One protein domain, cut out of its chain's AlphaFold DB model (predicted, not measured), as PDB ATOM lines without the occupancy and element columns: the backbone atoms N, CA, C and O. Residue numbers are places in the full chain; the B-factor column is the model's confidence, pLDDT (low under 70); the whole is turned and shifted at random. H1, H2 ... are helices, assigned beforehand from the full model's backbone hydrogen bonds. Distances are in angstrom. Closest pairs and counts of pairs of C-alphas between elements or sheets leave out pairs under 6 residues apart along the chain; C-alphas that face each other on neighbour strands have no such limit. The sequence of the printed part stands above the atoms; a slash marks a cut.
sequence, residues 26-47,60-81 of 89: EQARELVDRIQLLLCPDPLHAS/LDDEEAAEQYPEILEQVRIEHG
ATOM      1  N   GLU A  26      42.924   4.693 -18.625       94.62
ATOM      2  CA  GLU A  26      43.366   4.541 -17.231       94.62
ATOM      3  C   GLU A  26      42.482   3.559 -16.456       94.62
ATOM      4  O   GLU A  26      42.995   2.695 -15.752       94.62
ATOM      5  N   GLN A  27      41.164   3.627 -16.664       95.25
ATOM      6  CA  GLN A  27      40.202   2.711 -16.047       95.25
ATOM      7  C   GLN A  27      40.404   1.271 -16.541       95.25
ATOM      8  O   GLN A  27      40.309   0.335 -15.751       95.25
ATOM      9  N   ALA A  28      40.737   1.084 -17.824       94.75
ATOM     10  CA  ALA A  28      41.079  -0.228 -18.373       94.75
ATOM     11  C   ALA A  28      42.322  -0.832 -17.696       94.75
ATOM     12  O   ALA A  28      42.320  -2.013 -17.349       94.75
ATOM     13  N   ARG A  29      43.369  -0.024 -17.467       93.81
ATOM     14  CA  ARG A  29      44.575  -0.465 -16.743       93.81
ATOM     15  C   ARG A  29      44.260  -0.835 -15.299       93.81
ATOM     16  O   ARG A  29      44.617  -1.927 -14.873       93.81
ATOM     17  N   GLU A  30      43.527   0.021 -14.590       94.94
ATOM     18  CA  GLU A  30      43.110  -0.249 -13.210       94.94
ATOM     19  C   GLU A  30      42.283  -1.542 -13.113       94.94
ATOM     20  O   GLU A  30      42.464  -2.340 -12.192       94.94
ATOM     21  N   LEU A  31      41.392  -1.788 -14.079       94.12
ATOM     22  CA  LEU A  31      40.606  -3.016 -14.127       94.12
ATOM     23  C   LEU A  31      41.498  -4.253 -14.276       94.12
ATOM     24  O   LEU A  31      41.279  -5.237 -13.569       94.12
ATOM     25  N   VAL A  32      42.508  -4.205 -15.150       92.38
ATOM     26  CA  VAL A  32      43.478  -5.299 -15.300       92.38
ATOM     27  C   VAL A  32      44.208  -5.544 -13.981       92.38
ATOM     28  O   VAL A  32      44.208  -6.680 -13.511       92.38
ATOM     29  N   ASP A  33      44.736  -4.507 -13.331       90.38
ATOM     30  CA  ASP A  33      45.438  -4.639 -12.046       90.38
ATOM     31  C   ASP A  33      44.535  -5.264 -10.967       90.38
ATOM     32  O   ASP A  33      44.939  -6.162 -10.223       90.38
ATOM     33  N   ARG A  34      43.262  -4.855 -10.917       91.62
ATOM     34  CA  ARG A  34      42.272  -5.415  -9.986       91.62
ATOM     35  C   ARG A  34      41.947  -6.877 -10.278       91.62
ATOM     36  O   ARG A  34      41.811  -7.654  -9.335       91.62
ATOM     37  N   ILE A  35      41.827  -7.263 -11.548       89.81
ATOM     38  CA  ILE A  35      41.642  -8.666 -11.944       89.81
ATOM     39  C   ILE A  35      42.857  -9.490 -11.514       89.81
ATOM     40  O   ILE A  35      42.688 -10.578 -10.963       89.81
ATOM     41  N   GLN A  36      44.071  -8.961 -11.691       86.94
ATOM     42  CA  GLN A  36      45.289  -9.656 -11.285       86.94
ATOM     43  C   GLN A  36      45.326  -9.917  -9.777       86.94
ATOM     44  O   GLN A  36      45.606 -11.038  -9.356       86.94
ATOM     45  N   LEU A  37      44.984  -8.911  -8.967       86.88
ATOM     46  CA  LEU A  37      44.908  -9.048  -7.512       86.88
ATOM     47  C   LEU A  37      43.800 -10.005  -7.061       86.88
ATOM     48  O   LEU A  37      43.977 -10.714  -6.075       86.88
ATOM     49  N   LEU A  38      42.665 -10.032  -7.766       87.56
ATOM     50  CA  LEU A  38      41.545 -10.918  -7.445       87.56
ATOM     51  C   LEU A  38      41.865 -12.388  -7.745       87.56
ATOM     52  O   LEU A  38      41.469 -13.271  -6.988       87.56
ATOM     53  N   LEU A  39      42.536 -12.652  -8.869       85.69
ATOM     54  CA  LEU A  39      42.830 -14.008  -9.334       85.69
ATOM     55  C   LEU A  39      44.135 -14.570  -8.760       85.69
ATOM     56  O   LEU A  39      44.342 -15.785  -8.784       85.69
ATOM     57  N   CYS A  40      45.020 -13.717  -8.241       85.31
ATOM     58  CA  CYS A  40      46.224 -14.166  -7.564       85.31
ATOM     59  C   CYS A  40      45.905 -14.632  -6.128       85.31
ATOM     60  O   CYS A  40      45.435 -13.834  -5.319       85.31
ATOM     61  N   PRO A  41      46.198 -15.892  -5.755       81.75
ATOM     62  CA  PRO A  41      45.951 -16.390  -4.403       81.75
ATOM     63  C   PRO A  41      46.922 -15.816  -3.364       81.75
ATOM     64  O   PRO A  41      46.642 -15.900  -2.172       81.75
ATOM     65  N   ASP A  42      48.051 -15.253  -3.800       85.81
ATOM     66  CA  ASP A  42      49.029 -14.570  -2.952       85.81
ATOM     67  C   ASP A  42      49.533 -13.305  -3.662       85.81
ATOM     68  O   ASP A  42      50.529 -13.368  -4.372       85.81
ATOM     69  N   PRO A  43      48.890 -12.140  -3.509       80.88
ATOM     70  CA  PRO A  43      49.268 -10.926  -4.235       80.88
ATOM     71  C   PRO A  43      50.637 -10.343  -3.834       80.88
ATOM     72  O   PRO A  43      51.091  -9.392  -4.464       80.88
ATOM     73  N   LEU A  44      51.292 -10.874  -2.792       86.06
ATOM     74  CA  LEU A  44      52.581 -10.379  -2.297       86.06
ATOM     75  C   LEU A  44      53.785 -11.191  -2.807       86.06
ATOM     76  O   LEU A  44      54.919 -10.904  -2.412       86.06
ATOM     77  N   HIS A  45      53.576 -12.183  -3.679       82.00
ATOM     78  CA  HIS A  45      54.670 -12.954  -4.273       82.00
ATOM     79  C   HIS A  45      55.580 -12.084  -5.165       82.00
ATOM     80  O   HIS A  45      55.170 -11.075  -5.741       82.00
ATOM     81  N   ALA A  46      56.841 -12.494  -5.315       83.19
ATOM     82  CA  ALA A  46      57.774 -11.830  -6.221       83.19
ATOM     83  C   ALA A  46      57.420 -12.137  -7.684       83.19
ATOM     84  O   ALA A  46      57.347 -13.301  -8.066       83.19
ATOM     85  N   SER A  47      57.244 -11.097  -8.500       72.75
ATOM     86  CA  SER A  47      56.953 -11.230  -9.933       72.75
ATOM     87  C   SER A  47      58.039 -12.044 -10.671       72.75
ATOM     88  O   SER A  47      59.227 -11.848 -10.379       72.75
ATOM     89  N   LEU A  60      39.815  -1.072 -28.768       91.56
ATOM     90  CA  LEU A  60      39.166  -1.246 -30.062       91.56
ATOM     91  C   LEU A  60      38.805   0.127 -30.616       91.56
ATOM     92  O   LEU A  60      38.466   1.032 -29.843       91.56
ATOM     93  N   ASP A  61      38.881   0.279 -31.932       91.00
ATOM     94  CA  ASP A  61      38.254   1.426 -32.581       91.00
ATOM     95  C   ASP A  61      36.721   1.269 -32.645       91.00
ATOM     96  O   ASP A  61      36.152   0.257 -32.225       91.00
ATOM     97  N   ASP A  62      36.033   2.314 -33.113       85.62
ATOM     98  CA  ASP A  62      34.567   2.347 -33.142       85.62
ATOM     99  C   ASP A  62      33.970   1.265 -34.066       85.62
ATOM    100  O   ASP A  62      32.862   0.789 -33.802       85.62
ATOM    101  N   GLU A  63      34.674   0.876 -35.134       92.62
ATOM    102  CA  GLU A  63      34.216  -0.140 -36.088       92.62
ATOM    103  C   GLU A  63      34.374  -1.538 -35.481       92.62
ATOM    104  O   GLU A  63      33.394  -2.275 -35.359       92.62
ATOM    105  N   GLU A  64      35.565  -1.859 -34.972       94.31
ATOM    106  CA  GLU A  64      35.852  -3.126 -34.295       94.31
ATOM    107  C   GLU A  64      34.952  -3.345 -33.069       94.31
ATOM    108  O   GLU A  64      34.453  -4.450 -32.831       94.31
ATOM    109  N   ALA A  65      34.714  -2.295 -32.278       90.50
ATOM    110  CA  ALA A  65      33.837  -2.367 -31.116       90.50
ATOM    111  C   ALA A  65      32.378  -2.636 -31.508       90.50
ATOM    112  O   ALA A  65      31.689  -3.387 -30.813       90.50
ATOM    113  N   ALA A  66      31.901  -2.048 -32.612       91.94
ATOM    114  CA  ALA A  66      30.543  -2.271 -33.101       91.94
ATOM    115  C   ALA A  66      30.329  -3.701 -33.606       91.94
ATOM    116  O   ALA A  66      29.229  -4.235 -33.460       91.94
ATOM    117  N   GLU A  67      31.368  -4.333 -34.151       95.06
ATOM    118  CA  GLU A  67      31.320  -5.733 -34.567       95.06
ATOM    119  C   GLU A  67      31.395  -6.703 -33.382       95.06
ATOM    120  O   GLU A  67      30.658  -7.689 -33.343       95.06
ATOM    121  N   GLN A  68      32.284  -6.447 -32.418       93.38
ATOM    122  CA  GLN A  68      32.576  -7.403 -31.344       93.38
ATOM    123  C   GLN A  68      31.664  -7.265 -30.121       93.38
ATOM    124  O   GLN A  68      31.402  -8.265 -29.452       93.38
ATOM    125  N   TYR A  69      31.206  -6.051 -29.808       94.69
ATOM    126  CA  TYR A  69      30.450  -5.747 -28.588       94.69
ATOM    127  C   TYR A  69      29.299  -4.742 -28.824       94.69
ATOM    128  O   TYR A  69      29.217  -3.721 -28.125       94.69
ATOM    129  N   PRO A  70      28.380  -4.993 -29.779       93.88
ATOM    130  CA  PRO A  70      27.306  -4.054 -30.114       93.88
ATOM    131  C   PRO A  70      26.382  -3.733 -28.927       93.88
ATOM    132  O   PRO A  70      25.906  -2.602 -28.803       93.88
ATOM    133  N   GLU A  71      26.164  -4.685 -28.021       93.88
ATOM    134  CA  GLU A  71      25.309  -4.532 -26.838       93.88
ATOM    135  C   GLU A  71      25.893  -3.544 -25.823       93.88
ATOM    136  O   GLU A  71      25.154  -2.825 -25.154       93.88
ATOM    137  N   ILE A  72      27.221  -3.462 -25.726       92.81
ATOM    138  CA  ILE A  72      27.886  -2.505 -24.833       92.81
ATOM    139  C   ILE A  72      27.706  -1.087 -25.370       92.81
ATOM    140  O   ILE A  72      27.407  -0.168 -24.608       92.81
ATOM    141  N   LEU A  73      27.826  -0.902 -26.687       91.75
ATOM    142  CA  LEU A  73      27.564   0.393 -27.315       91.75
ATOM    143  C   LEU A  73      26.094   0.803 -27.161       91.75
ATOM    144  O   LEU A  73      25.808   1.972 -26.901       91.75
ATOM    145  N   GLU A  74      25.163  -0.146 -27.295       91.38
ATOM    146  CA  GLU A  74      23.738   0.061 -27.007       91.38
ATOM    147  C   GLU A  74      23.534   0.551 -25.569       91.38
ATOM    148  O   GLU A  74      22.893   1.583 -25.359       91.38
ATOM    149  N   GLN A  75      24.130  -0.133 -24.588       91.00
ATOM    150  CA  GLN A  75      24.030   0.240 -23.181       91.00
ATOM    151  C   GLN A  75      24.554   1.660 -22.937       91.00
ATOM    152  O   GLN A  75      23.850   2.475 -22.348       91.00
ATOM    153  N   VAL A  76      25.735   1.999 -23.457       90.81
ATOM    154  CA  VAL A  76      26.324   3.343 -23.330       90.81
ATOM    155  C   VAL A  76      25.405   4.409 -23.921       90.81
ATOM    156  O   VAL A  76      25.213   5.464 -23.313       90.81
ATOM    157  N   ARG A  77      24.801   4.148 -25.090       89.81
ATOM    158  CA  ARG A  77      23.822   5.063 -25.699       89.81
ATOM    159  C   ARG A  77      22.609   5.283 -24.796       89.81
ATOM    160  O   ARG A  77      22.118   6.407 -24.727       89.81
ATOM    161  N   ILE A  78      22.122   4.235 -24.133       91.94
ATOM    162  CA  ILE A  78      20.975   4.308 -23.219       91.94
ATOM    163  C   ILE A  78      21.350   5.061 -21.934       91.94
ATOM    164  O   ILE A  78      20.607   5.940 -21.506       91.94
ATOM    165  N   GLU A  79      22.500   4.747 -21.337       91.25
ATOM    166  CA  GLU A  79      22.945   5.293 -20.047       91.25
ATOM    167  C   GLU A  79      23.401   6.752 -20.137       91.25
ATOM    168  O   GLU A  79      23.156   7.540 -19.223       91.25
ATOM    169  N   HIS A  80      24.038   7.133 -21.245       85.62
ATOM    170  CA  HIS A  80      24.623   8.464 -21.421       85.62
ATOM    171  C   HIS A  80      23.875   9.344 -22.434       85.62
ATOM    172  O   HIS A  80      24.201  10.524 -22.586       85.62
ATOM    173  N   GLY A  81      22.852   8.801 -23.101       78.94
ATOM    174  CA  GLY A  81      22.073   9.492 -24.127       78.94
ATOM    175  C   GLY A  81      22.868   9.791 -25.412       78.94
ATOM    176  O   GLY A  81      24.061   9.494 -25.523       78.94
TER     177      GLY A  81
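Overview. This is residues 26 to 47 and 60 to 81 of the 89 residues of an uncharacterized protein of Pseudonocardia ammonioxydans (UniProt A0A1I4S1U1). A lone helix, H1, runs on into a curved tail, residues 40 to 47, and these make one end of a long, open outline; at the other end H2 and H3 make a small V, joined through Tyr 69. The two pieces have an empty space between them. The printed part has 44 residues with three named helices, in the order H1, H2, H3, and no named strand; the class is all helix. The whole is extended, with a radius of gyration of the C-alphas of 15.7 A, and its C-alphas span 43 by 21 by 17 A, a rod.

Along the chain. H1, the longest helix, covers residues 26 to 39 and is 20.2 A long, from C-alpha 26 at (43.366, 4.541, -17.231) to C-alpha 39 at (42.830, -14.008, -9.334). H3 covers residues 70 to 80, is 15.5 A long and ends at C-alpha 80 at (24.623, 8.464, -21.421). H2 covers residues 62 to 68 and is 10.1 A long.

Arrangement. H1 is apart from H2 and from H3. Residues 26 to 47, of which 26 to 39 belong to H1, stand free. H2 and H3 are close but not clearly touching, and their closest C-alphas, those of Ala 66 and Leu 73, are 7.0 A apart. They run opposite ways at a steep tilt of 56 degrees. Their link, Tyr 69, is tight. Residues 75 to 81, of which 75 to 80 belong to H3, stand free. In H1, H2 and H3 every O i to N i+4 pair is within hydrogen-bond range.

Size, cuts and confidence. The two C-alphas farthest apart, those of Ala 46 and Gly 81, are 45.3 A apart. Residues 48 to 59 are not printed, and C-alphas 47 and 60 are 28.7 A apart across this cut, which lies in the link from H1 to H2. The mean pLDDT of the printed part is 89.6, and no printed residue is under 70.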